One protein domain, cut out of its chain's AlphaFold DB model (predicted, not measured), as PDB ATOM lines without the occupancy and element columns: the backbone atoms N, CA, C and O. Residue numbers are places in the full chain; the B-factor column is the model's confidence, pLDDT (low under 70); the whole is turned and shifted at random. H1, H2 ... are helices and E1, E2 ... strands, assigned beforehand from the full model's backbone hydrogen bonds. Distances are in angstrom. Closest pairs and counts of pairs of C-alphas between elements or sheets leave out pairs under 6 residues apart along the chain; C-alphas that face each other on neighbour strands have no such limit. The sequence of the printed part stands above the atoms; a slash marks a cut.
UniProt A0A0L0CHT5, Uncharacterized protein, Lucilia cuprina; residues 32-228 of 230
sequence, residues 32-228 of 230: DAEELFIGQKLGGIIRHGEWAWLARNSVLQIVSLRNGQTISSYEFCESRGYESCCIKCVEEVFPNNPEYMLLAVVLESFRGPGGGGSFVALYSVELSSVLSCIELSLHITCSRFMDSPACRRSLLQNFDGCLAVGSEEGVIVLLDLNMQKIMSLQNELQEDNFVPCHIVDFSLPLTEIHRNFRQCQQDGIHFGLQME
ATOM      1  N   ASP A  32      98.302  86.531  -4.613       48.06
ATOM      2  CA  ASP A  32      99.214  86.323  -3.479       48.06
ATOM      3  C   ASP A  32      98.893  85.040  -2.676       48.06
ATOM      4  O   ASP A  32      99.787  84.441  -2.079       48.06
ATOM      5  N   ALA A  33      97.637  84.568  -2.681       48.28
ATOM      6  CA  ALA A  33      97.244  83.321  -2.017       48.28
ATOM      7  C   ALA A  33      97.529  82.071  -2.876       48.28
ATOM      8  O   ALA A  33      97.703  80.977  -2.336       48.28
ATOM      9  N   GLU A  34      97.624  82.216  -4.202       45.34
ATOM     10  CA  GLU A  34      98.012  81.129  -5.114       45.34
ATOM     11  C   GLU A  34      99.473  80.690  -4.933       45.34
ATOM     12  O   GLU A  34      99.752  79.490  -4.917       45.34
ATOM     13  N   GLU A  35     100.411  81.628  -4.759       46.22
ATOM     14  CA  GLU A  35     101.846  81.300  -4.677       46.22
ATOM     15  C   GLU A  35     102.288  80.760  -3.306       46.22
ATOM     16  O   GLU A  35     103.273  80.022  -3.228       46.22
ATOM     17  N   LEU A  36     101.567  81.077  -2.223       49.19
ATOM     18  CA  LEU A  36     101.943  80.675  -0.860       49.19
ATOM     19  C   LEU A  36     101.408  79.295  -0.442       49.19
ATOM     20  O   LEU A  36     102.062  78.613   0.348       49.19
ATOM     21  N   PHE A  37     100.256  78.858  -0.968       52.34
ATOM     22  CA  PHE A  37      99.544  77.682  -0.439       52.34
ATOM     23  C   PHE A  37      99.582  76.440  -1.327       52.34
ATOM     24  O   PHE A  37      99.381  75.325  -0.835       52.34
ATOM     25  N   ILE A  38      99.883  76.579  -2.619       53.25
ATOM     26  CA  ILE A  38      99.887  75.439  -3.533       53.25
ATOM     27  C   ILE A  38     101.125  74.567  -3.285       53.25
ATOM     28  O   ILE A  38     102.232  74.835  -3.748       53.25
ATOM     29  N   GLY A  39     100.921  73.461  -2.568       62.03
ATOM     30  CA  GLY A  39     101.936  72.430  -2.382       62.03
ATOM     31  C   GLY A  39     102.887  72.648  -1.208       62.03
ATOM     32  O   GLY A  39     103.858  71.890  -1.101       62.03
ATOM     33  N   GLN A  40     102.601  73.596  -0.309       74.56
ATOM     34  CA  GLN A  40     103.274  73.641   0.986       74.56
ATOM     35  C   GLN A  40     102.966  72.333   1.720       74.56
ATOM     36  O   GLN A  40     101.805  71.979   1.930       74.56
ATOM     37  N   LYS A  41     104.014  71.583   2.063       85.38
ATOM     38  CA  LYS A  41     103.865  70.451   2.972       85.38
ATOM     39  C   LYS A  41     104.210  70.907   4.389       85.38
ATOM     40  O   LYS A  41     105.114  71.716   4.597       85.38
ATOM     41  N   LEU A  42     103.439  70.414   5.339       91.06
ATOM     42  CA  LEU A  42     103.557  70.691   6.760       91.06
ATOM     43  C   LEU A  42     103.800  69.368   7.478       91.06
ATOM     44  O   LEU A  42     103.507  68.296   6.943       91.06
ATOM     45  N   GLY A  43     104.332  69.440   8.687       93.25
ATOM     46  CA  GLY A  43     104.480  68.257   9.508       93.25
ATOM     47  C   GLY A  43     104.879  68.584  10.930       93.25
ATOM     48  O   GLY A  43     105.328  69.689  11.238       93.25
ATOM     49  N   GLY A  44     104.730  67.590  11.789       93.31
ATOM     50  CA  GLY A  44     105.078  67.685  13.195       93.31
ATOM     51  C   GLY A  44     105.171  66.311  13.837       93.31
ATOM     52  O   GLY A  44     104.803  65.295  13.249       93.31
ATOM     53  N   ILE A  45     105.704  66.294  15.053       94.12
ATOM     54  CA  ILE A  45     105.930  65.083  15.839       94.12
ATOM     55  C   ILE A  45     104.841  64.989  16.904       94.12
ATOM     56  O   ILE A  45     104.523  65.987  17.548       94.12
ATOM     57  N   ILE A  46     104.293  63.793  17.087       93.88
ATOM     58  CA  ILE A  46     103.195  63.496  18.013       93.88
ATOM     59  C   ILE A  46     103.480  62.202  18.776       93.88
ATOM     60  O   ILE A  46     104.451  61.495  18.477       93.88
ATOM     61  N   ARG A  47     102.649  61.893  19.777       91.81
ATOM     62  CA  ARG A  47     102.737  60.656  20.563       91.81
ATOM     63  C   ARG A  47     104.140  60.467  21.142       91.81
ATOM     64  O   ARG A  47     104.807  59.459  20.924       91.81
ATOM     65  N   HIS A  48     104.634  61.514  21.800       90.69
ATOM     66  CA  HIS A  48     105.954  61.545  22.441       90.69
ATOM     67  C   HIS A  48     107.140  61.153  21.536       90.69
ATOM     68  O   HIS A  48     108.152  60.656  22.029       90.69
ATOM     69  N   GLY A  49     107.051  61.394  20.224       90.69
ATOM     70  CA  GLY A  49     108.141  61.081  19.297       90.69
ATOM     71  C   GLY A  49     108.039  59.723  18.619       90.69
ATOM     72  O   GLY A  49     108.935  59.359  17.864       90.69
ATOM     73  N   GLU A  50     106.966  58.970  18.850       92.19
ATOM     74  CA  GLU A  50     106.759  57.698  18.161       92.19
ATOM     75  C   GLU A  50     106.252  57.907  16.733       92.19
ATOM     76  O   GLU A  50     106.623  57.150  15.829       92.19
ATOM     77  N   TRP A  51     105.404  58.916  16.523       94.19
ATOM     78  CA  TRP A  51     104.692  59.161  15.269       94.19
ATOM     79  C   TRP A  51     104.925  60.591  14.765       94.19
ATOM     80  O   TRP A  51     105.278  61.498  15.520       94.19
ATOM     81  N   ALA A  52     104.690  60.799  13.475       94.69
ATOM     82  CA  ALA A  52     104.629  62.118  12.865       94.69
ATOM     83  C   ALA A  52     103.330  62.284  12.083       94.69
ATOM     84  O   ALA A  52     102.790  61.317  11.539       94.69
ATOM     85  N   TRP A  53     102.850  63.518  12.008       95.69
ATOM     86  CA  TRP A  53     101.835  63.910  11.044       95.69
ATOM     87  C   TRP A  53     102.496  64.669   9.900       95.69
ATOM     88  O   TRP A  53     103.446  65.428  10.096       95.69
ATOM     89  N   LEU A  54     101.980  64.448   8.702       94.94
ATOM     90  CA  LEU A  54     102.358  65.110   7.468       94.94
ATOM     91  C   LEU A  54     101.077  65.641   6.841       94.94
ATOM     92  O   LEU A  54     100.077  64.928   6.781       94.94
ATOM     93  N   ALA A  55     101.106  66.875   6.365       92.56
ATOM     94  CA  ALA A  55      99.976  67.457   5.665       92.56
ATOM     95  C   ALA A  55     100.416  68.094   4.353       92.56
ATOM     96  O   ALA A  55     101.510  68.650   4.242       92.56
ATOM     97  N   ARG A  56      99.548  68.013   3.351       89.69
ATOM     98  CA  ARG A  56      99.697  68.712   2.077       89.69
ATOM     99  C   ARG A  56      98.310  69.071   1.574       89.69
ATOM    100  O   ARG A  56      97.502  68.174   1.340       89.69
ATOM    101  N   ASN A  57      98.051  70.361   1.380       89.06
ATOM    102  CA  ASN A  57      96.712  70.869   1.073       89.06
ATOM    103  C   ASN A  57      95.699  70.338   2.113       89.06
ATOM    104  O   ASN A  57      95.900  70.537   3.306       89.06
ATOM    105  N   SER A  58      94.651  69.638   1.685       91.19
ATOM    106  CA  SER A  58      93.618  69.031   2.531       91.19
ATOM    107  C   SER A  58      93.890  67.569   2.920       91.19
ATOM    108  O   SER A  58      93.010  66.907   3.464       91.19
ATOM    109  N   VAL A  59      95.077  67.025   2.637       93.44
ATOM    110  CA  VAL A  59      95.415  65.632   2.962       93.44
ATOM    111  C   VAL A  59      96.286  65.582   4.209       93.44
ATOM    112  O   VAL A  59      97.371  66.163   4.231       93.44
ATOM    113  N   LEU A  60      95.825  64.845   5.217       95.94
ATOM    114  CA  LEU A  60      96.555  64.488   6.429       95.94
ATOM    115  C   LEU A  60      97.030  63.037   6.338       95.94
ATOM    116  O   LEU A  60      96.272  62.150   5.947       95.94
ATOM    117  N   GLN A  61      98.258  62.777   6.767       95.81
ATOM    118  CA  GLN A  61      98.807  61.436   6.909       95.81
ATOM    119  C   GLN A  61      99.576  61.313   8.217       95.81
ATOM    120  O   GLN A  61     100.387  62.167   8.561       95.81
ATOM    121  N   ILE A  62      99.340  60.217   8.928       96.19
ATOM    122  CA  ILE A  62     100.030  59.854  10.161       96.19
ATOM    123  C   ILE A  62     100.975  58.701   9.855       96.19
ATOM    124  O   ILE A  62     100.572  57.706   9.249       96.19
ATOM    125  N   VAL A  63     102.231  58.824  10.269       94.38
ATOM    126  CA  VAL A  63     103.289  57.850   9.993       94.38
ATOM    127  C   VAL A  63     104.028  57.466  11.269       94.38
ATOM    128  O   VAL A  63     104.288  58.292  12.140       94.38
ATOM    129  N   SER A  64     104.394  56.194  11.371       92.38
ATOM    130  CA  SER A  64     105.272  55.683  12.419       92.38
ATOM    131  C   SER A  64     106.706  56.122  12.131       92.38
ATOM    132  O   SER A  64     107.255  55.784  11.082       92.38
ATOM    133  N   LEU A  65     107.350  56.821  13.069       88.56
ATOM    134  CA  LEU A  65     108.749  57.228  12.915       88.56
ATOM    135  C   LEU A  65     109.707  56.039  13.027       88.56
ATOM    136  O   LEU A  65     110.778  56.059  12.434       88.56
ATOM    137  N   ARG A  66     109.300  54.959  13.703       88.81
ATOM    138  CA  ARG A  66     110.121  53.749  13.868       88.81
ATOM    139  C   ARG A  66     110.433  53.043  12.547       88.81
ATOM    140  O   ARG A  66     111.477  52.410  12.425       88.81
ATOM    141  N   ASN A  67     109.496  53.044  11.601       84.38
ATOM    142  CA  ASN A  67     109.589  52.231  10.382       84.38
ATOM    143  C   ASN A  67     109.036  52.910   9.117       84.38
ATOM    144  O   ASN A  67     109.007  52.278   8.065       84.38
ATOM    145  N   GLY A  68     108.575  54.159   9.212       82.50
ATOM    146  CA  GLY A  68     108.016  54.926   8.097       82.50
ATOM    147  C   GLY A  68     106.643  54.459   7.610       82.50
ATOM    148  O   GLY A  68     106.169  54.952   6.590       82.50
ATOM    149  N   GLN A  69     105.995  53.504   8.288       88.44
ATOM    150  CA  GLN A  69     104.692  52.999   7.854       88.44
ATOM    151  C   GLN A  69     103.591  54.030   8.092       88.44
ATOM    152  O   GLN A  69     103.511  54.626   9.165       88.44
ATOM    153  N   THR A  70     102.707  54.191   7.106       92.50
ATOM    154  CA  THR A  70     101.472  54.956   7.268       92.50
ATOM    155  C   THR A  70     100.551  54.246   8.249       92.50
ATOM    156  O   THR A  70     100.191  53.089   8.047       92.50
ATOM    157  N   ILE A  71     100.184  54.959   9.305       94.69
ATOM    158  CA  ILE A  71      99.240  54.521  10.332       94.69
ATOM    159  C   ILE A  71      97.827  54.902   9.911       94.69
ATOM    160  O   ILE A  71      96.924  54.078   9.985       94.69
ATOM    161  N   SER A  72      97.646  56.139   9.445       95.50
ATOM    162  CA  SER A  72      96.358  56.613   8.951       95.50
ATOM    163  C   SER A  72      96.515  57.728   7.918       95.50
ATOM    164  O   SER A  72      97.574  58.351   7.817       95.50
ATOM    165  N   SER A  73      95.474  57.958   7.123       94.31
ATOM    166  CA  SER A  73      95.390  59.039   6.146       94.31
ATOM    167  C   SER A  73      93.947  59.516   6.037       94.31
ATOM    168  O   SER A  73      93.024  58.702   6.056       94.31
ATOM    169  N   TYR A  74      93.756  60.821   5.886       93.81
ATOM    170  CA  TYR A  74      92.442  61.429   5.712       93.81
ATOM    171  C   TYR A  74      92.512  62.590   4.726       93.81
ATOM    172  O   TYR A  74      93.480  63.348   4.727       93.81
ATOM    173  N   GLU A  75      91.486  62.730   3.893       93.25
ATOM    174  CA  GLU A  75      91.337  63.848   2.964       93.25
ATOM    175  C   GLU A  75      90.089  64.654   3.335       93.25
ATOM    176  O   GLU A  75      88.970  64.134   3.326       93.25
ATOM    177  N   PHE A  76      90.291  65.934   3.643       91.62
ATOM    178  CA  PHE A  76      89.226  66.899   3.896       91.62
ATOM    179  C   PHE A  76      88.692  67.420   2.552       91.62
ATOM    180  O   PHE A  76      89.200  68.390   1.995       91.62
ATOM    181  N   CYS A  77      87.706  66.723   1.982       86.19
ATOM    182  CA  CYS A  77      87.190  66.999   0.638       86.19
ATOM    183  C   CYS A  77      85.776  67.606   0.619       86.19
ATOM    184  O   CYS A  77      84.994  67.464   1.562       86.19
ATOM    185  N   GLU A  78      85.421  68.222  -0.514       80.50
ATOM    186  CA  GLU A  78      84.131  68.897  -0.736       80.50
ATOM    187  C   GLU A  78      82.923  67.983  -0.523       80.50
ATOM    188  O   GLU A  78      81.920  68.402   0.048       80.50
ATOM    189  N   SER A  79      83.018  66.707  -0.911       76.19
ATOM    190  CA  SER A  79      81.924  65.745  -0.720       76.19
ATOM    191  C   SER A  79      81.593  65.477   0.751       76.19
ATOM    192  O   SER A  79      80.589  64.834   1.035       76.19
ATOM    193  N   ARG A  80      82.448  65.929   1.675       80.38
ATOM    194  CA  ARG A  80      82.263  65.857   3.129       80.38
ATOM    195  C   ARG A  80      81.957  67.224   3.751       80.38
ATOM    196  O   ARG A  80      82.000  67.343   4.964       80.38
ATOM    197  N   GLY A  81      81.693  68.251   2.940       82.12
ATOM    198  CA  GLY A  81      81.412  69.619   3.393       82.12
ATOM    199  C   GLY A  81      82.633  70.541   3.477       82.12
ATOM    200  O   GLY A  81      82.471  71.736   3.697       82.12
ATOM    201  N   TYR A  82      83.854  70.039   3.250       83.44
ATOM    202  CA  TYR A  82      85.061  70.873   3.279       83.44
ATOM    203  C   TYR A  82      85.300  71.546   1.925       83.44
ATOM    204  O   TYR A  82      86.034  71.041   1.071       83.44
ATOM    205  N   GLU A  83      84.662  72.693   1.717       79.94
ATOM    206  CA  GLU A  83      84.812  73.464   0.485       79.94
ATOM    207  C   GLU A  83      86.165  74.167   0.398       79.94
ATOM    208  O   GLU A  83      86.479  75.003   1.238       79.94
ATOM    209  N   SER A  84      86.947  73.860  -0.651       82.94
ATOM    210  CA  SER A  84      88.196  74.565  -0.991       82.94
ATOM    211  C   SER A  84      89.047  74.888   0.245       82.94
ATOM    212  O   SER A  84      89.266  76.058   0.560       82.94
ATOM    213  N   CYS A  85      89.481  73.853   0.971       86.88
ATOM    214  CA  CYS A  85      90.206  74.021   2.226       86.88
ATOM    215  C   CYS A  85      91.657  73.526   2.164       86.88
ATOM    216  O   CYS A  85      92.032  72.719   1.309       86.88
ATOM    217  N   CYS A  86      92.485  73.991   3.099       90.69
ATOM    218  CA  CYS A  86      93.819  73.439   3.327       90.69
ATOM    219  C   CYS A  86      94.157  73.372   4.816       90.69
ATOM    220  O   CYS A  86      93.715  74.203   5.605       90.69
ATOM    221  N   ILE A  87      94.956  72.381   5.203       94.06
ATOM    222  CA  ILE A  87      95.444  72.218   6.570       94.06
ATOM    223  C   ILE A  87      96.482  73.304   6.855       94.06
ATOM    224  O   ILE A  87      97.461  73.446   6.122       94.06
ATOM    225  N   LYS A  88      96.284  74.035   7.953       93.06
ATOM    226  CA  LYS A  88      97.186  75.091   8.436       93.06
ATOM    227  C   LYS A  88      98.071  74.641   9.577       93.06
ATOM    228  O   LYS A  88      99.264  74.929   9.590       93.06
ATOM    229  N   CYS A  89      97.499  73.926  10.534       94.62
ATOM    230  CA  CYS A  89      98.246  73.337  11.632       94.62
ATOM    231  C   CYS A  89      97.499  72.134  12.203       94.62
ATOM    232  O   CYS A  89      96.302  71.952  11.974       94.62
ATOM    233  N   VAL A  90      98.236  71.293  12.923       97.31
ATOM    234  CA  VAL A  90      97.717  70.097  13.581       97.31
ATOM    235  C   VAL A  90      98.316  70.042  14.976       97.31
ATOM    236  O   VAL A  90      99.532  70.152  15.125       97.31
ATOM    237  N   GLU A  91      97.466  69.855  15.977       96.94
ATOM    238  CA  GLU A  91      97.863  69.783  17.381       96.94
ATOM    239  C   GLU A  91      97.323  68.505  18.031       96.94
ATOM    240  O   GLU A  91      96.178  68.112  17.811       96.94
ATOM    241  N   GLU A  92      98.153  67.859  18.848       95.31
ATOM    242  CA  GLU A  92      97.770  66.683  19.630       95.31
ATOM    243  C   GLU A  92      96.902  67.076  20.829       95.31
ATOM    244  O   GLU A  92      97.285  67.897  21.665       95.31
ATOM    245  N   VAL A  93      95.722  66.463  20.924       93.38
ATOM    246  CA  VAL A  93      94.746  66.715  21.985       93.38
ATOM    247  C   VAL A  93      94.860  65.598  23.017       93.38
ATOM    248  O   VAL A  93      94.769  64.422  22.682       93.38
ATOM    249  N   PHE A  94      95.045  65.969  24.286       89.31
ATOM    250  CA  PHE A  94      95.329  65.037  25.387       89.31
ATOM    251  C   PHE A  94      96.529  64.102  25.124       89.31
ATOM    252  O   PHE A  94      96.377  62.886  25.201       89.31
ATOM    253  N   PRO A  95      97.750  64.633  24.928       85.69
ATOM    254  CA  PRO A  95      98.930  63.830  24.574       85.69
ATOM    255  C   PRO A  95      99.281  62.711  25.567       85.69
ATOM    256  O   PRO A  95      99.942  61.744  25.223       85.69
ATOM    257  N   ASN A  96      98.839  62.836  26.821       85.69
ATOM    258  CA  ASN A  96      99.087  61.834  27.859       85.69
ATOM    259  C   ASN A  96      97.977  60.771  27.950       85.69
ATOM    260  O   ASN A  96      97.964  59.996  28.908       85.69
ATOM    261  N   ASN A  97      97.007  60.770  27.032       83.44
ATOM    262  CA  ASN A  97      95.943  59.780  27.012       83.44
ATOM    263  C   ASN A  97      96.413  58.508  26.284       83.44
ATOM    264  O   ASN A  97      96.721  58.571  25.097       83.44
ATOM    265  N   PRO A  98      96.472  57.350  26.963       79.69
ATOM    266  CA  PRO A  98      96.934  56.115  26.336       79.69
ATOM    267  C   PRO A  98      95.856  55.401  25.506       79.69
ATOM    268  O   PRO A  98      96.194  54.466  24.781       79.69
ATOM    269  N   GLU A  99      94.578  55.768  25.647       80.88
ATOM    270  CA  GLU A  99      93.451  55.033  25.056       80.88
ATOM    271  C   GLU A  99      93.136  55.470  23.625       80.88
ATOM    272  O   GLU A  99      92.766  54.635  22.803       80.88
ATOM    273  N   TYR A 100      93.278  56.762  23.326       83.31
ATOM    274  CA  TYR A 100      92.921  57.338  22.034       83.31
ATOM    275  C   TYR A 100      93.852  58.485  21.650       83.31
ATOM    276  O   TYR A 100      94.207  59.324  22.479       83.31
ATOM    277  N   MET A 101      94.191  58.539  20.365       91.25
ATOM    278  CA  MET A 101      94.992  59.578  19.745       91.25
ATOM    279  C   MET A 101      94.079  60.532  18.974       91.25
ATOM    280  O   MET A 101      93.514  60.190  17.929       91.25
ATOM    281  N   LEU A 102      93.977  61.758  19.477       94.12
ATOM    282  CA  LEU A 102      93.160  62.804  18.880       94.12
ATOM    283  C   LEU A 102      94.011  63.956  18.376       94.12
ATOM    284  O   LEU A 102      94.955  64.397  19.033       94.12
ATOM    285  N   LEU A 103      93.624  64.470  17.218       97.06
ATOM    286  CA  LEU A 103      94.253  65.614  16.584       97.06
ATOM    287  C   LEU A 103      93.218  66.716  16.375       97.06
ATOM    288  O   LEU A 103      92.151  66.469  15.820       97.06
ATOM    289  N   ALA A 104      93.556  67.934  16.782       97.38
ATOM    290  CA  ALA A 104      92.875  69.140  16.344       97.38
ATOM    291  C   ALA A 104      93.542  69.608  15.050       97.38
ATOM    292  O   ALA A 104      94.666  70.113  15.063       97.38
ATOM    293  N   VAL A 105      92.861  69.401  13.928       97.81
ATOM    294  CA  VAL A 105      93.320  69.780  12.592       97.81
ATOM    295  C   VAL A 105      92.660  71.097  12.222       97.81
ATOM    296  O   VAL A 105      91.446  71.160  12.040       97.81
ATOM    297  N   VAL A 106      93.458  72.153  12.119       96.94
ATOM    298  CA  VAL A 106      92.977  73.460  11.679       96.94
ATOM    299  C   VAL A 106      93.019  73.509  10.162       96.94
ATOM    300  O   VAL A 106      94.080  73.331   9.558       96.94
ATOM    301  N   LEU A 107      91.869  73.779   9.561       94.44
ATOM    302  CA  LEU A 107      91.693  73.965   8.130       94.44
ATOM    303  C   LEU A 107      91.336  75.423   7.873       94.44
ATOM    304  O   LEU A 107      90.457  75.960   8.537       94.44
ATOM    305  N   GLU A 108      91.961  76.046   6.887       91.38
ATOM    306  CA  GLU A 108      91.454  77.298   6.331       91.38
ATOM    307  C   GLU A 108      90.490  76.988   5.190       91.38
ATOM    308  O   GLU A 108      90.804  76.155   4.340       91.38
ATOM    309  N   SER A 109      89.347  77.672   5.169       86.75
ATOM    310  CA  SER A 109      88.393  77.665   4.065       86.75
ATOM    311  C   SER A 109      88.458  78.978   3.298       86.75
ATOM    312  O   SER A 109      88.286  80.057   3.869       86.75
ATOM    313  N   PHE A 110      88.643  78.878   1.982       76.69
ATOM    314  CA  PHE A 110      88.743  80.033   1.086       76.69
ATOM    315  C   PHE A 110      87.394  80.464   0.492       76.69
ATOM    316  O   PHE A 110      87.336  81.408  -0.300       76.69
ATOM    317  N   ARG A 111      86.297  79.768   0.822       68.75
ATOM    318  CA  ARG A 111      84.953  80.067   0.313       68.75
ATOM    319  C   ARG A 111      83.937  80.112   1.451       68.75
ATOM    320  O   ARG A 111      83.768  79.155   2.191       68.75
ATOM    321  N   GLY A 112      83.243  81.244   1.560       59.34
ATOM    322  CA  GLY A 112      82.142  81.449   2.500       59.34
ATOM    323  C   GLY A 112      81.554  82.864   2.393       59.34
ATOM    324  O   GLY A 112      82.247  83.781   1.930       59.34
ATOM    325  N   PRO A 113      80.287  83.089   2.793       45.03
ATOM    326  CA  PRO A 113      79.723  84.432   2.891       45.03
ATOM    327  C   PRO A 113      80.532  85.249   3.910       45.03
ATOM    328  O   PRO A 113      80.499  84.950   5.097       45.03
ATOM    329  N   GLY A 114      81.271  86.264   3.449       55.84
ATOM    330  CA  GLY A 114      82.107  87.111   4.315       55.84
ATOM    331  C   GLY A 114      83.624  86.943   4.169       55.84
ATOM    332  O   GLY A 114      84.344  87.634   4.876       55.84
ATOM    333  N   GLY A 115      84.111  86.111   3.238       62.16
ATOM    334  CA  GLY A 115      85.551  86.007   2.930       62.16
ATOM    335  C   GLY A 115      86.218  84.682   3.312       62.16
ATOM    336  O   GLY A 115      87.417  84.545   3.106       62.16
ATOM    337  N   GLY A 116      85.450  83.700   3.792       76.75
ATOM    338  CA  GLY A 116      85.978  82.417   4.265       76.75
ATOM    339  C   GLY A 116      86.047  82.355   5.790       76.75
ATOM    340  O   GLY A 116      85.301  83.052   6.476       76.75
ATOM    341  N   GLY A 117      86.892  81.471   6.312       88.38
ATOM    342  CA  GLY A 117      87.063  81.253   7.747       88.38
ATOM    343  C   GLY A 117      87.952  80.048   8.020       88.38
ATOM    344  O   GLY A 117      88.736  79.632   7.166       88.38
ATOM    345  N   SER A 118      87.826  79.460   9.205       93.31
ATOM    346  CA  SER A 118      88.555  78.246   9.566       93.31
ATOM    347  C   SER A 118      87.652  77.198  10.185       93.31
ATOM    348  O   SER A 118      86.649  77.503  10.828       93.31
ATOM    349  N   PHE A 119      88.068  75.950  10.036       93.38
ATOM    350  CA  PHE A 119      87.496  74.818  10.739       93.38
ATOM    351  C   PHE A 119      88.523  74.232  11.697       93.38
ATOM    352  O   PHE A 119      89.711  74.164  11.379       93.38
ATOM    353  N   VAL A 120      88.065  73.749  12.847       96.31
ATOM    354  CA  VAL A 120      88.849  72.854  13.702       96.31
ATOM    355  C   VAL A 120      88.196  71.482  13.658       96.31
ATOM    356  O   VAL A 120      87.168  71.257  14.294       96.31
ATOM    357  N   ALA A 121      88.790  70.565  12.901       95.75
ATOM    358  CA  ALA A 121      88.348  69.183  12.837       95.75
ATOM    359  C   ALA A 121      89.026  68.362  13.940       95.75
ATOM    360  O   ALA A 121      90.254  68.312  14.032       95.75
ATOM    361  N   LEU A 122      88.227  67.698  14.770       94.88
ATOM    362  CA  LEU A 122      88.701  66.766  15.788       94.88
ATOM    363  C   LEU A 122      88.778  65.368  15.183       94.88
ATOM    364  O   LEU A 122      87.769  64.689  15.018       94.88
ATOM    365  N   TYR A 123      89.984  64.955  14.822       94.88
ATOM    366  CA  TYR A 123      90.259  63.718  14.105       94.88
ATOM    367  C   TYR A 123      90.757  62.619  15.049       94.88
ATOM    368  O   TYR A 123      91.700  62.839  15.811       94.88
ATOM    369  N   SER A 124      90.156  61.430  14.974       92.94
ATOM    370  CA  SER A 124      90.652  60.224  15.648       92.94
ATOM    371  C   SER A 124      91.511  59.402  14.702       92.94
ATOM    372  O   SER A 124      91.064  58.996  13.626       92.94
ATOM    373  N   VAL A 125      92.737  59.105  15.133       93.88
ATOM    374  CA  VAL A 125      93.662  58.282  14.345       93.88
ATOM    375  C   VAL A 125      93.195  56.825  14.308       93.88
ATOM    376  O   VAL A 125      93.238  56.198  13.252       93.88
ATOM    377  N   GLU A 126      92.704  56.291  15.430       90.56
ATOM    378  CA  GLU A 126      92.230  54.906  15.544       90.56
ATOM    379  C   GLU A 126      91.018  54.636  14.655       90.56
ATOM    380  O   GLU A 126      90.957  53.601  13.990       90.56
ATOM    381  N   LEU A 127      90.065  55.571  14.626       89.56
ATOM    382  CA  LEU A 127      88.861  55.462  13.800       89.56
ATOM    383  C   LEU A 127      89.094  55.944  12.366       89.56
ATOM    384  O   LEU A 127      88.286  55.663  11.483       89.56
ATOM    385  N   SER A 128      90.210  56.638  12.124       91.50
ATOM    386  CA  SER A 128      90.526  57.281  10.847       91.50
ATOM    387  C   SER A 128      89.384  58.174  10.349       91.50
ATOM    388  O   SER A 128      89.081  58.213   9.155       91.50
ATOM    389  N   SER A 129      88.742  58.887  11.276       90.31
ATOM    390  CA  SER A 129      87.547  59.692  11.027       90.31
ATOM    391  C   SER A 129      87.562  60.999  11.815       90.31
ATOM    392  O   SER A 129      88.199  61.121  12.865       90.31
ATOM    393  N   VAL A 130      86.838  61.990  11.295       91.75
ATOM    394  CA  VAL A 130      86.539  63.231  12.011       91.75
ATOM    395  C   VAL A 130      85.343  62.982  12.922       91.75
ATOM    396  O   VAL A 130      84.332  62.433  12.499       91.75
ATOM    397  N   LEU A 131      85.473  63.362  14.189       89.44
ATOM    398  CA  LEU A 131      84.440  63.193  15.209       89.44
ATOM    399  C   LEU A 131      83.552  64.432  15.351       89.44
ATOM    400  O   LEU A 131      82.417  64.339  15.806       89.44
ATOM    401  N   SER A 132      84.097  65.605  15.036       90.62
ATOM    402  CA  SER A 132      83.415  66.894  15.132       90.62
ATOM    403  C   SER A 132      84.201  67.943  14.353       90.62
ATOM    404  O   SER A 132      85.431  67.863  14.279       90.62
ATOM    405  N   CYS A 133      83.497  68.921  13.790       92.62
ATOM    406  CA  CYS A 133      84.087  70.050  13.090       92.62
ATOM    407  C   CYS A 133      83.552  71.362  13.683       92.62
ATOM    408  O   CYS A 133      82.346  71.604  13.678       92.62
ATOM    409  N   ILE A 134      84.444  72.200  14.213       94.44
ATOM    410  CA  ILE A 134      84.101  73.497  14.807       94.44
ATOM    411  C   ILE A 134      84.291  74.588  13.757       94.44
ATOM    412  O   ILE A 134      85.409  74.772  13.275       94.44
ATOM    413  N   GLU A 135      83.241  75.341  13.438       92.56
ATOM    414  CA  GLU A 135      83.329  76.458  12.493       92.56
ATOM    415  C   GLU A 135      83.688  77.770  13.196       92.56
ATOM    416  O   GLU A 135      83.088  78.149  14.210       92.56
ATOM    417  N   LEU A 136      84.657  78.484  12.627       92.75
ATOM    418  CA  LEU A 136      85.140  79.776  13.096       92.75
ATOM    419  C   LEU A 136      85.130  80.771  11.938       92.75
ATOM    420  O   LEU A 136      85.683  80.517  10.870       92.75
ATOM    421  N   SER A 137      84.593  81.963  12.181       90.19
ATOM    422  CA  SER A 137      84.662  83.092  11.245       90.19
ATOM    423  C   SER A 137      86.011  83.832  11.287       90.19
ATOM    424  O   SER A 137      86.067  85.012  10.960       90.19
ATOM    425  N   LEU A 138      87.070  83.182  11.780       91.31
ATOM    426  CA  LEU A 138      88.420  83.734  11.925       91.31
ATOM    427  C   LEU A 138      89.392  82.921  11.066       91.31
ATOM    428  O   LEU A 138      89.232  81.704  10.944       91.31
ATOM    429  N   HIS A 139      90.425  83.566  10.528       92.25
ATOM    430  CA  HIS A 139      91.508  82.894   9.804       92.25
ATOM    431  C   HIS A 139      92.576  82.423  10.792       92.25
ATOM    432  O   HIS A 139      93.447  83.186  11.203       92.25
ATOM    433  N   ILE A 140      92.486  81.169  11.232       94.38
ATOM    434  CA  ILE A 140      93.377  80.603  12.243       94.38
ATOM    435  C   ILE A 140      94.708  80.183  11.612       94.38
ATOM    436  O   ILE A 140      94.759  79.432  10.640       94.38
ATOM    437  N   THR A 141      95.806  80.632  12.215       92.75
ATOM    438  CA  THR A 141      97.175  80.380  11.746       92.75
ATOM    439  C   THR A 141      97.939  79.405  12.637       92.75
ATOM    440  O   THR A 141      98.853  78.727  12.167       92.75
ATOM    441  N   CYS A 142      97.570  79.300  13.914       94.94
ATOM    442  CA  CYS A 142      98.213  78.405  14.867       94.94
ATOM    443  C   CYS A 142      97.233  77.896  15.928       94.94
ATOM    444  O   CYS A 142      96.203  78.515  16.206       94.94
ATOM    445  N   SER A 143      97.573  76.765  16.542       96.81
ATOM    446  CA  SER A 143      96.814  76.190  17.647       96.81
ATOM    447  C   SER A 143      97.737  75.557  18.687       96.81
ATOM    448  O   SER A 143      98.881  75.199  18.400       96.81
ATOM    449  N   ARG A 144      97.251  75.463  19.926       95.69
ATOM    450  CA  ARG A 144      97.940  74.800  21.032       95.69
ATOM    451  C   ARG A 144      96.941  74.200  22.006       95.69
ATOM    452  O   ARG A 144      96.049  74.897  22.495       95.69
ATOM    453  N   PHE A 145      97.118  72.930  22.344       95.19
ATOM    454  CA  PHE A 145      96.288  72.286  23.345       95.19
ATOM    455  C   PHE A 145      96.745  72.704  24.744       95.19
ATOM    456  O   PHE A 145      97.938  72.679  25.068       95.19
ATOM    457  N   MET A 146      95.793  73.114  25.578       91.94
ATOM    458  CA  MET A 146      96.056  73.530  26.948       91.94
ATOM    459  C   MET A 146      95.894  72.355  27.904       91.94
ATOM    460  O   MET A 146      94.852  71.700  27.954       91.94
ATOM    461  N   ASP A 147      96.928  72.107  28.702       80.38
ATOM    462  CA  ASP A 147      96.889  71.047  29.695       80.38
ATOM    463  C   ASP A 147      95.901  71.351  30.841       80.38
ATOM    464  O   ASP A 147      95.595  72.496  31.183       80.38
ATOM    465  N   SER A 148      95.369  70.292  31.464       76.06
ATOM    466  CA  SER A 148      94.426  70.428  32.586       76.06
ATOM    467  C   SER A 148      94.966  71.314  33.728       76.06
ATOM    468  O   SER A 148      94.191  72.116  34.259       76.06
ATOM    469  N   PRO A 149      96.252  71.228  34.135       80.62
ATOM    470  CA  PRO A 149      96.809  72.110  35.157       80.62
ATOM    471  C   PRO A 149      96.684  73.606  34.843       80.62
ATOM    472  O   PRO A 149      96.322  74.357  35.753       80.62
ATOM    473  N   ALA A 150      96.923  74.035  33.597       77.88
ATOM    474  CA  ALA A 150      96.755  75.430  33.189       77.88
ATOM    475  C   ALA A 150      95.298  75.903  33.328       77.88
ATOM    476  O   ALA A 150      95.050  77.051  33.701       77.88
ATOM    477  N   CYS A 151      94.326  75.012  33.118       83.75
ATOM    478  CA  CYS A 151      92.902  75.348  33.164       83.75
ATOM    479  C   CYS A 151      92.314  75.399  34.590       83.75
ATOM    480  O   CYS A 151      91.458  76.241  34.869       83.75
ATOM    481  N   ARG A 152      92.792  74.552  35.520       78.38
ATOM    482  CA  ARG A 152      92.196  74.280  36.857       78.38
ATOM    483  C   ARG A 152      92.013  75.470  37.804       78.38
ATOM    484  O   ARG A 152      91.330  75.331  38.812       78.38
ATOM    485  N   ARG A 153      92.668  76.604  37.560       77.12
ATOM    486  CA  ARG A 153      92.573  77.806  38.416       77.12
ATOM    487  C   ARG A 153      91.932  78.992  37.700       77.12
ATOM    488  O   ARG A 153      92.102  80.132  38.120       77.12
ATOM    489  N   SER A 154      91.223  78.719  36.612       81.31
ATOM    490  CA  SER A 154      90.602  79.717  35.750       81.31
ATOM    491  C   SER A 154      89.185  79.289  35.372       81.31
ATOM    492  O   SER A 154      88.727  78.209  35.743       81.31
ATOM    493  N   LEU A 155      88.498  80.117  34.589       82.94
ATOM    494  CA  LEU A 155      87.192  79.777  34.018       82.94
ATOM    495  C   LEU A 155      87.226  78.557  33.099       82.94
ATOM    496  O   LEU A 155      86.217  77.868  32.960       82.94
ATOM    497  N   LEU A 156      88.399  78.268  32.536       88.81
ATOM    498  CA  LEU A 156      88.640  77.144  31.638       88.81
ATOM    499  C   LEU A 156      88.538  75.796  32.355       88.81
ATOM    500  O   LEU A 156      88.502  74.765  31.700       88.81
ATOM    501  N   GLN A 157      88.459  75.767  33.691       89.12
ATOM    502  CA  GLN A 157      88.174  74.531  34.426       89.12
ATOM    503  C   GLN A 157      86.813  73.917  34.058       89.12
ATOM    504  O   GLN A 157      86.584  72.746  34.345       89.12
ATOM    505  N   ASN A 158      85.904  74.720  33.492       88.75
ATOM    506  CA  ASN A 158      84.600  74.260  33.022       88.75
ATOM    507  C   ASN A 158      84.659  73.687  31.599       88.75
ATOM    508  O   ASN A 158      83.681  73.077  31.181       88.75
ATOM    509  N   PHE A 159      85.755  73.910  30.867       92.12
ATOM    510  CA  PHE A 159      85.938  73.365  29.525       92.12
ATOM    511  C   PHE A 159      86.344  71.903  29.621       92.12
ATOM    512  O   PHE A 159      87.084  71.493  30.522       92.12
ATOM    513  N   ASP A 160      85.905  71.133  28.642       89.38
ATOM    514  CA  ASP A 160      86.204  69.721  28.531       89.38
ATOM    515  C   ASP A 160      87.172  69.492  27.374       89.38
ATOM    516  O   ASP A 160      86.801  69.102  26.268       89.38
ATOM    517  N   GLY A 161      88.437  69.812  27.653       91.31
ATOM    518  CA  GLY A 161      89.466  70.026  26.642       91.31
ATOM    519  C   GLY A 161      89.466  71.480  26.173       91.31
ATOM    520  O   GLY A 161      88.437  72.019  25.784       91.31
ATOM    521  N   CYS A 162      90.632  72.125  26.224       95.06
ATOM    522  CA  CYS A 162      90.779  73.526  25.843       95.06
ATOM    523  C   CYS A 162      91.836  73.654  24.748       95.06
ATOM    524  O   CYS A 162      92.991  73.270  24.948       95.06
ATOM    525  N   LEU A 163      91.447  74.212  23.604       96.62
ATOM    526  CA  LEU A 163      92.352  74.514  22.500       96.62
ATOM    527  C   LEU A 163      92.496  76.028  22.375       96.62
ATOM    528  O   LEU A 163      91.520  76.727  22.126       96.62
ATOM    529  N   ALA A 164      93.712  76.536  22.535       96.44
ATOM    530  CA  ALA A 164      94.019  77.910  22.172       96.44
ATOM    531  C   ALA A 164      94.263  77.976  20.661       96.44
ATOM    532  O   ALA A 164      95.040  77.181  20.133       96.44
ATOM    533  N   VAL A 165      93.629  78.919  19.974       97.06
ATOM    534  CA  VAL A 165      93.848  79.198  18.551       97.06
ATOM    535  C   VAL A 165      94.208  80.667  18.358       97.06
ATOM    536  O   VAL A 165      93.670  81.531  19.051       97.06
ATOM    537  N   GLY A 166      95.137  80.942  17.447       96.12
ATOM    538  CA  GLY A 166      95.558  82.293  17.082       96.12
ATOM    539  C   GLY A 166      95.164  82.616  15.647       96.12
ATOM    540  O   GLY A 166      95.411  81.804  14.752       96.12
ATOM    541  N   SER A 167      94.559  83.779  15.424       93.75
ATOM    542  CA  SER A 167      94.172  84.247  14.092       93.75
ATOM    543  C   SER A 167      95.253  85.096  13.420       93.75
ATOM    544  O   SER A 167      96.205  85.545  14.064       93.75
ATOM    545  N   GLU A 168      95.116  85.316  12.114       91.19
ATOM    546  CA  GLU A 168      95.975  86.211  11.332       91.19
ATOM    547  C   GLU A 168      95.927  87.662  11.844       91.19
ATOM    548  O   GLU A 168      96.942  88.357  11.856       91.19
ATOM    549  N   GLU A 169      94.782  88.095  12.367       90.06
ATOM    550  CA  GLU A 169      94.578  89.422  12.959       90.06
ATOM    551  C   GLU A 169      95.176  89.559  14.372       90.06
ATOM    552  O   GLU A 169      95.057  90.612  14.999       90.06
ATOM    553  N   GLY A 170      95.819  88.509  14.896       91.00
ATOM    554  CA  GLY A 170      96.416  88.501  16.233       91.00
ATOM    555  C   GLY A 170      95.414  88.249  17.363       91.00
ATOM    556  O   GLY A 170      95.741  88.471  18.531       91.00
ATOM    557  N   VAL A 171      94.209  87.775  17.042       93.38
ATOM    558  CA  VAL A 171      93.196  87.403  18.034       93.38
ATOM    559  C   VAL A 171      93.517  86.019  18.589       93.38
ATOM    560  O   VAL A 171      93.777  85.086  17.832       93.38
ATOM    561  N   ILE A 172      93.467  85.866  19.913       95.50
ATOM    562  CA  ILE A 172      93.583  84.558  20.565       95.50
ATOM    563  C   ILE A 172      92.202  84.134  21.050       95.50
ATOM    564  O   ILE A 172      91.540  84.882  21.765       95.50
ATOM    565  N   VAL A 173      91.781  82.918  20.709       96.31
ATOM    566  CA  VAL A 173      90.527  82.330  21.189       96.31
ATOM    567  C   VAL A 173      90.818  81.034  21.930       96.31
ATOM    568  O   VAL A 173      91.555  80.177  21.452       96.31
ATOM    569  N   LEU A 174      90.227  80.882  23.111       95.94
ATOM    570  CA  LEU A 174      90.241  79.650  23.890       95.94
ATOM    571  C   LEU A 174      88.946  78.891  23.616       95.94
ATOM    572  O   LEU A 174      87.875  79.347  24.011       95.94
ATOM    573  N   LEU A 175      89.044  77.764  22.924       96.62
ATOM    574  CA  LEU A 175      87.912  76.953  22.488       96.62
ATOM    575  C   LEU A 175      87.654  75.806  23.460       96.62
ATOM    576  O   LEU A 175      88.583  75.079  23.823       96.62
ATOM    577  N   ASP A 176      86.387  75.616  23.819       94.75
ATOM    578  CA  ASP A 176      85.921  74.402  24.480       94.75
ATOM    579  C   ASP A 176      85.675  73.297  23.446       94.75
ATOM    580  O   ASP A 176      84.871  73.442  22.513       94.75
ATOM    581  N   LEU A 177      86.370  72.177  23.626       92.38
ATOM    582  CA  LEU A 177      86.278  71.032  22.731       92.38
ATOM    583  C   LEU A 177      85.071  70.133  23.039       92.38
ATOM    584  O   LEU A 177      84.706  69.334  22.182       92.38
ATOM    585  N   ASN A 178      84.413  70.268  24.201       89.25
ATOM    586  CA  ASN A 178      83.240  69.461  24.584       89.25
ATOM    587  C   ASN A 178      83.468  67.936  24.457       89.25
ATOM    588  O   ASN A 178      82.614  67.187  23.964       89.25
ATOM    589  N   MET A 179      84.635  67.455  24.883       86.62
ATOM    590  CA  MET A 179      85.145  66.131  24.516       86.62
ATOM    591  C   MET A 179      84.288  64.950  24.981       86.62
ATOM    592  O   MET A 179      84.109  64.002  24.226       86.62
ATOM    593  N   GLN A 180      83.694  64.992  26.169       84.56
ATOM    594  CA  GLN A 180      82.788  63.967  26.695       84.56
ATOM    595  C   GLN A 180      81.559  63.805  25.809       84.56
ATOM    596  O   GLN A 180      81.127  62.679  25.564       84.56
ATOM    597  N   LYS A 181      81.010  64.915  25.297       82.38
ATOM    598  CA  LYS A 181      79.871  64.872  24.377       82.38
ATOM    599  C   LYS A 181      80.278  64.182  23.078       82.38
ATOM    600  O   LYS A 181      79.594  63.256  22.653       82.38
ATOM    601  N   ILE A 182      81.414  64.567  22.501       80.81
ATOM    602  CA  ILE A 182      81.937  63.963  21.267       80.81
ATOM    603  C   ILE A 182      82.198  62.465  21.462       80.81
ATOM    604  O   ILE A 182      81.747  61.648  20.666       80.81
ATOM    605  N   MET A 183      82.853  62.090  22.560       79.81
ATOM    606  CA  MET A 183      83.143  60.693  22.898       79.81
ATOM    607  C   MET A 183      81.868  59.871  23.108       79.81
ATOM    608  O   MET A 183      81.801  58.720  22.690       79.81
ATOM    609  N   SER A 184      80.822  60.457  23.699       77.88
ATOM    610  CA  SER A 184      79.534  59.770  23.865       77.88
ATOM    611  C   SER A 184      78.818  59.488  22.538       77.88
ATOM    612  O   SER A 184      78.076  58.511  22.446       77.88
ATOM    613  N   LEU A 185      79.079  60.303  21.511       70.12
ATOM    614  CA  LEU A 185      78.480  60.194  20.180       70.12
ATOM    615  C   LEU A 185      79.262  59.274  19.230       70.12
ATOM    616  O   LEU A 185      78.732  58.916  18.186       70.12
ATOM    617  N   GLN A 186      80.470  58.818  19.593       67.94
ATOM    618  CA  GLN A 186      81.307  57.947  18.745       67.94
ATOM    619  C   GLN A 186      80.625  56.643  18.291       67.94
ATOM    620  O   GLN A 186      81.045  56.044  17.304       67.94
ATOM    621  N   ASN A 187      79.589  56.187  19.003       59.12
ATOM    622  CA  ASN A 187      78.834  54.981  18.651       59.12
ATOM    623  C   ASN A 187      77.762  55.215  17.573       59.12
ATOM    624  O   ASN A 187      77.183  54.251  17.068       59.12
ATOM    625  N   GLU A 188      77.478  56.468  17.225       62.38
ATOM    626  CA  GLU A 188      76.547  56.832  16.167       62.38
ATOM    627  C   GLU A 188      77.356  57.167  14.908       62.38
ATOM    628  O   GLU A 188      78.233  58.026  14.931       62.38
ATOM    629  N   LEU A 189      77.093  56.463  13.802       51.84
ATOM    630  CA  LEU A 189      77.662  56.788  12.491       51.84
ATOM    631  C   LEU A 189      77.181  58.188  12.089       51.84
ATOM    632  O   LEU A 189      76.093  58.323  11.532       51.84
ATOM    633  N   GLN A 190      77.958  59.221  12.403       57.44
ATOM    634  CA  GLN A 190      77.661  60.587  11.993       57.44
ATOM    635  C   GLN A 190      78.489  60.974  10.770       57.44
ATOM    636  O   GLN A 190      79.675  60.664  10.663       57.44
ATOM    637  N   GLU A 191      77.816  61.642   9.838       64.19
ATOM    638  CA  GLU A 191      78.460  62.512   8.860       64.19
ATOM    639  C   GLU A 191      79.212  63.623   9.609       64.19
ATOM    640  O   GLU A 191      78.818  63.991  10.719       64.19
ATOM    641  N   ASP A 192      80.290  64.142   9.017       68.88
ATOM    642  CA  ASP A 192      81.082  65.236   9.584       68.88
ATOM    643  C   ASP A 192      80.144  66.409   9.940       68.88
ATOM    644  O   ASP A 192      79.634  67.111   9.068       68.88
ATOM    645  N   ASN A 193      79.856  66.580  11.234       78.25
ATOM    646  CA  ASN A 193      78.914  67.588  11.708       78.25
ATOM    647  C   ASN A 193      79.655  68.907  11.931       78.25
ATOM    648  O   ASN A 193      80.519  69.004  12.810       78.25
ATOM    649  N   PHE A 194      79.304  69.906  11.126       87.50
ATOM    650  CA  PHE A 194      79.829  71.261  11.211       87.50
ATOM    651  C   PHE A 194      78.999  72.048  12.216       87.50
ATOM    652  O   PHE A 194      77.803  72.272  12.031       87.50
ATOM    653  N   VAL A 195      79.636  72.427  13.319       90.31
ATOM    654  CA  VAL A 195      78.975  73.082  14.440       90.31
ATOM    655  C   VAL A 195      79.601  74.461  14.641       90.31
ATOM    656  O   VAL A 195      80.808  74.554  14.886       90.31
ATOM    657  N   PRO A 196      78.808  75.544  14.590       90.81
ATOM    658  CA  PRO A 196      79.336  76.882  14.779       90.81
ATOM    659  C   PRO A 196      79.864  77.081  16.200       90.81
ATOM    660  O   PRO A 196      79.370  76.492  17.171       90.81
ATOM    661  N   CYS A 197      80.856  77.958  16.329       94.19
ATOM    662  CA  CYS A 197      81.360  78.414  17.613       94.19
ATOM    663  C   CYS A 197      80.795  79.793  17.968       94.19
ATOM    664  O   CYS A 197      80.921  80.751  17.207       94.19
ATOM    665  N   HIS A 198      80.215  79.910  19.161       95.69
ATOM    666  CA  HIS A 198      79.873  81.201  19.749       95.69
ATOM    667  C   HIS A 198      81.068  81.743  20.529       95.69
ATOM    668  O   HIS A 198      81.425  81.216  21.586       95.69
ATOM    669  N   ILE A 199      81.688  82.794  19.996       95.31
ATOM    670  CA  ILE A 199      82.866  83.433  20.583       95.31
ATOM    671  C   ILE A 199      82.430  84.645  21.406       95.31
ATOM    672  O   ILE A 199      81.685  85.506  20.937       95.31
ATOM    673  N   VAL A 200      82.913  84.717  22.643       95.12
ATOM    674  CA  VAL A 200      82.611  85.788  23.592       95.12
ATOM    675  C   VAL A 200      83.897  86.455  24.063       95.12
ATOM    676  O   VAL A 200      84.888  85.785  24.340       95.12
ATOM    677  N   ASP A 201      83.872  87.777  24.194       93.25
ATOM    678  CA  ASP A 201      84.991  88.558  24.717       93.25
ATOM    679  C   ASP A 201      85.240  88.261  26.209       93.25
ATOM    680  O   ASP A 201      84.325  88.288  27.042       93.25
ATOM    681  N   PHE A 202      86.498  87.997  26.562       90.81
ATOM    682  CA  PHE A 202      86.934  87.734  27.934       90.81
ATOM    683  C   PHE A 202      86.750  88.937  28.882       90.81
ATOM    684  O   PHE A 202      86.739  88.767  30.101       90.81
ATOM    685  N   SER A 203      86.591  90.152  28.355       90.50
ATOM    686  CA  SER A 203      86.321  91.373  29.120       90.50
ATOM    687  C   SER A 203      84.898  91.456  29.684       90.50
ATOM    688  O   SER A 203      84.642  92.293  30.557       90.50
ATOM    689  N   LEU A 204      83.975  90.590  29.241       93.06
ATOM    690  CA  LEU A 204      82.620  90.553  29.784       93.06
ATOM    691  C   LEU A 204      82.594  90.157  31.271       93.06
ATOM    692  O   LEU A 204      83.446  89.404  31.752       93.06
ATOM    693  N   PRO A 205      81.567  90.595  32.026       93.56
ATOM    694  CA  PRO A 205      81.365  90.138  33.390       93.56
ATOM    695  C   PRO A 205      81.280  88.611  33.478       93.56
ATOM    696  O   PRO A 205      80.610  87.952  32.681       93.56
ATOM    697  N   LEU A 206      81.873  88.046  34.530       91.00
ATOM    698  CA  LEU A 206      81.941  86.599  34.750       91.00
ATOM    699  C   LEU A 206      80.587  85.885  34.659       91.00
ATOM    700  O   LEU A 206      80.466  84.773  34.148       91.00
ATOM    701  N   THR A 207      79.552  86.533  35.186       93.50
ATOM    702  CA  THR A 207      78.177  86.035  35.173       93.50
ATOM    703  C   THR A 207      77.620  85.919  33.760       93.50
ATOM    704  O   THR A 207      76.862  84.994  33.481       93.50
ATOM    705  N   GLU A 208      78.002  86.827  32.864       95.25
ATOM    706  CA  GLU A 208      77.592  86.797  31.463       95.25
ATOM    707  C   GLU A 208      78.358  85.733  30.687       95.25
ATOM    708  O   GLU A 208      77.737  84.988  29.930       95.25
ATOM    709  N   ILE A 209      79.665  85.591  30.933       94.88
ATOM    710  CA  ILE A 209      80.477  84.505  30.367       94.88
ATOM    711  C   ILE A 209      79.865  83.148  30.734       94.88
ATOM    712  O   ILE A 209      79.565  82.345  29.854       94.88
ATOM    713  N   HIS A 210      79.574  82.915  32.018       93.88
ATOM    714  CA  HIS A 210      78.936  81.673  32.466       93.88
ATOM    715  C   HIS A 210      77.537  81.459  31.878       93.88
ATOM    716  O   HIS A 210      77.151  80.317  31.626       93.88
ATOM    717  N   ARG A 211      76.758  82.529  31.676       95.12
ATOM    718  CA  ARG A 211      75.437  82.431  31.044       95.12
ATOM    719  C   ARG A 211      75.562  81.986  29.589       95.12
ATOM    720  O   ARG A 211      74.864  81.056  29.205       95.12
ATOM    721  N   ASN A 212      76.448  82.618  28.817       96.06
ATOM    722  CA  ASN A 212      76.694  82.247  27.422       96.06
ATOM    723  C   ASN A 212      77.212  80.809  27.320       96.06
ATOM    724  O   ASN A 212      76.656  80.026  26.564       96.06
ATOM    725  N   PHE A 213      78.187  80.434  28.152       94.50
ATOM    726  CA  PHE A 213      78.718  79.072  28.192       94.50
ATOM    727  C   PHE A 213      77.617  78.017  28.390       94.50
ATOM    728  O   PHE A 213      77.510  77.065  27.621       94.50
ATOM    729  N   ARG A 214      76.738  78.213  29.383       93.44
ATOM    730  CA  ARG A 214      75.611  77.297  29.633       93.44
ATOM    731  C   ARG A 214      74.602  77.275  28.490       93.44
ATOM    732  O   ARG A 214      74.051  76.217  28.209       93.44
ATOM    733  N   GLN A 215      74.351  78.422  27.864       94.94
ATOM    734  CA  GLN A 215      73.462  78.512  26.709       94.94
ATOM    735  C   GLN A 215      74.022  77.693  25.538       94.94
ATOM    736  O   GLN A 215      73.314  76.855  24.996       94.94
ATOM    737  N   CYS A 216      75.318  77.827  25.236       94.00
ATOM    738  CA  CYS A 216      75.983  77.035  24.201       94.00
ATOM    739  C   CYS A 216      75.885  75.527  24.464       94.00
ATOM    740  O   CYS A 216      75.574  74.765  23.551       94.00
ATOM    741  N   GLN A 217      76.069  75.093  25.716       90.00
ATOM    742  CA  GLN A 217      75.896  73.687  26.089       90.00
ATOM    743  C   GLN A 217      74.468  73.176  25.837       90.00
ATOM    744  O   GLN A 217      74.302  72.041  25.390       90.00
ATOM    745  N   GLN A 218      73.446  73.998  26.099       90.62
ATOM    746  CA  GLN A 218      72.040  73.656  25.852       90.62
ATOM    747  C   GLN A 218      71.707  73.608  24.360       90.62
ATOM    748  O   GLN A 218      71.036  72.677  23.916       90.62
ATOM    749  N   ASP A 219      72.211  74.576  23.598       90.25
ATOM    750  CA  ASP A 219      71.985  74.688  22.153       90.25
ATOM    751  C   ASP A 219      72.846  73.697  21.354       90.25
ATOM    752  O   ASP A 219      72.629  73.477  20.165       90.25
ATOM    753  N   GLY A 220      73.820  73.071  22.015       86.50
ATOM    754  CA  GLY A 220      74.701  72.078  21.428       86.50
ATOM    755  C   GLY A 220      75.769  72.648  20.501       86.50
ATOM    756  O   GLY A 220      76.321  71.874  19.723       86.50
ATOM    757  N   ILE A 221      76.068  73.944  20.610       91.38
ATOM    758  CA  ILE A 221      77.106  74.646  19.846       91.38
ATOM    759  C   ILE A 221      78.416  74.755  20.636       91.38
ATOM    760  O   ILE A 221      78.433  74.613  21.863       91.38
ATOM    761  N   HIS A 222      79.524  75.026  19.945       93.50
ATOM    762  CA  HIS A 222      80.811  75.246  20.607       93.50
ATOM    763  C   HIS A 222      80.891  76.639  21.227       93.50
ATOM    764  O   HIS A 222      80.219  77.576  20.795       93.50
ATOM    765  N   PHE A 223      81.746  76.775  22.235       95.81
ATOM    766  CA  PHE A 223      81.977  78.028  22.939       95.81
ATOM    767  C   PHE A 223      83.453  78.418  22.858       95.81
ATOM    768  O   PHE A 223      84.333  77.576  23.044       95.81
ATOM    769  N   GLY A 224      83.710  79.695  22.598       96.31
ATOM    770  CA  GLY A 224      85.048  80.271  22.545       96.31
ATOM    771  C   GLY A 224      85.157  81.516  23.420       96.31
ATOM    772  O   GLY A 224      84.224  82.313  23.500       96.31
ATOM    773  N   LEU A 225      86.309  81.708  24.059       95.62
ATOM    774  CA  LEU A 225      86.651  82.936  24.777       95.62
ATOM    775  C   LEU A 225      87.757  83.682  24.048       95.62
ATOM    776  O   LEU A 225      88.894  83.221  24.005       95.62
ATOM    777  N   GLN A 226      87.420  84.843  23.504       95.12
ATOM    778  CA  GLN A 226      88.362  85.726  22.839       95.12
ATOM    779  C   GLN A 226      89.146  86.549  23.861       95.12
ATOM    780  O   GLN A 226      88.567  87.223  24.713       95.12
ATOM    781  N   MET A 227      90.469  86.529  23.739       88.44
ATOM    782  CA  MET A 227      91.397  87.367  24.482       88.44
ATOM    783  C   MET A 227      92.014  88.390  23.526       88.44
ATOM    784  O   MET A 227      92.689  88.018  22.567       88.44
ATOM    785  N   GLU A 228      91.821  89.675  23.804       74.88
ATOM    786  CA  GLU A 228      92.567  90.734  23.121       74.88
ATOM    787  C   GLU A 228      93.880  91.010  23.864       74.88
ATOM    788  O   GLU A 228      93.894  91.244  25.078       74.88
TER     789      GLU A 228
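This is residues 32 to 228 of the 230 residues of an uncharacterized protein of Lucilia cuprina (UniProt A0A0L0CHT5). A nine-stranded sheet, E5 E6 E7 E8 E12 E13 E11 E10 E9, folds back on itself like part of a barrel, bringing its edge strands E5 and E9 close together. The small antiparallel sheet E1 E2 E3 E4 covers its E5 side, partly face to face with it, and H5 packs on E12 and E13, far from the small sheet. The printed part has 197 residues, in the order H1, E1 to E9, H2, H3, E10, E11, H4, E12, H5, E13; the large sheet is mixed, and the class is mixed, helices and strands. It is compact, with a radius of gyration of the C-alphas of 16.5 A, and rounded, spanning 51 by 42 by 31 A.

Start at the large, strongly twisted sheet: E5 at residues 85 to 93, E6 at 102 to 109, E7 at 117 to 124, E8 at 129 to 136, E12 at 194 to 201, E13 at 222 to 227, E11 at 172 to 176, E10 at 162 to 167 and E9 at 140 to 146. It is a folded sheet, two leaves that face each other: E5 E6 E7 face E12 E13 E11 E10 E9, with E8 as the hinge, which bends by 53 degrees at residue 132. E5 to E8 form a meander, each strand the antiparallel neighbour of the one before; N 91 and O 104 of E5 and E6 are 3.0 A apart. E8 and E12 are parallel, with N 195 and O 133 at 2.9 A. The closest C-alphas of E5 and E9 are those of Val 93 and Phe 145, 5.9 A. H5, residues 206 to 219, is on the sheet, over E12 and E13, at a height of 9.5 A; E12, H5 and E13 make a strand-helix-strand unit, parallel neighbour strands joined through a helix, with a right-handed crossover. N 224 and O 198 of E13 and E12 are 2.9 A apart. H3, residues 155 to 158, and H4, residues 179 to 185, only graze the sheet. H2, residues 148 to 151, is close to H3 but not clearly touching, with the C-alphas of Cys 151 and Gln 157 closest at 5.0 A. E1, residues 41 to 46, E2, 51 to 56, E3, 59 to 64, and E4, 70 to 75, form a second meander and a sandwich, two sheets face to face, with the large sheet; N 44 and O 53 of E1 and E2 are 3.0 A apart. H1, residues 32 to 37, is on neither sheet. Every O i to N i+4 pair is within hydrogen-bond range in H4 and H5; H1 has 0 of 2, and 0 of 3 O i to N i+3 pairs; H2 and H3 are too short for an i+4 pair.

Find C-alpha 85 at (90.206, 74.021, 2.226); from there E5 runs 21.6 A to C-alpha 93. E7 spans 22.7 A and E12 22.5 A. H5 runs 20.0 A from C-alpha 206 at (81.941, 86.599, 34.750). E13 ends at C-alpha 227, (91.397, 87.367, 24.482).

The C-alphas farthest apart are those of Asn 67 and Pro 205, 52.6 A. The printed part has no cut, and no link is long. Look for pLDDT under 70 at residues 32 to 39, 111 to 115 and 186 to 192.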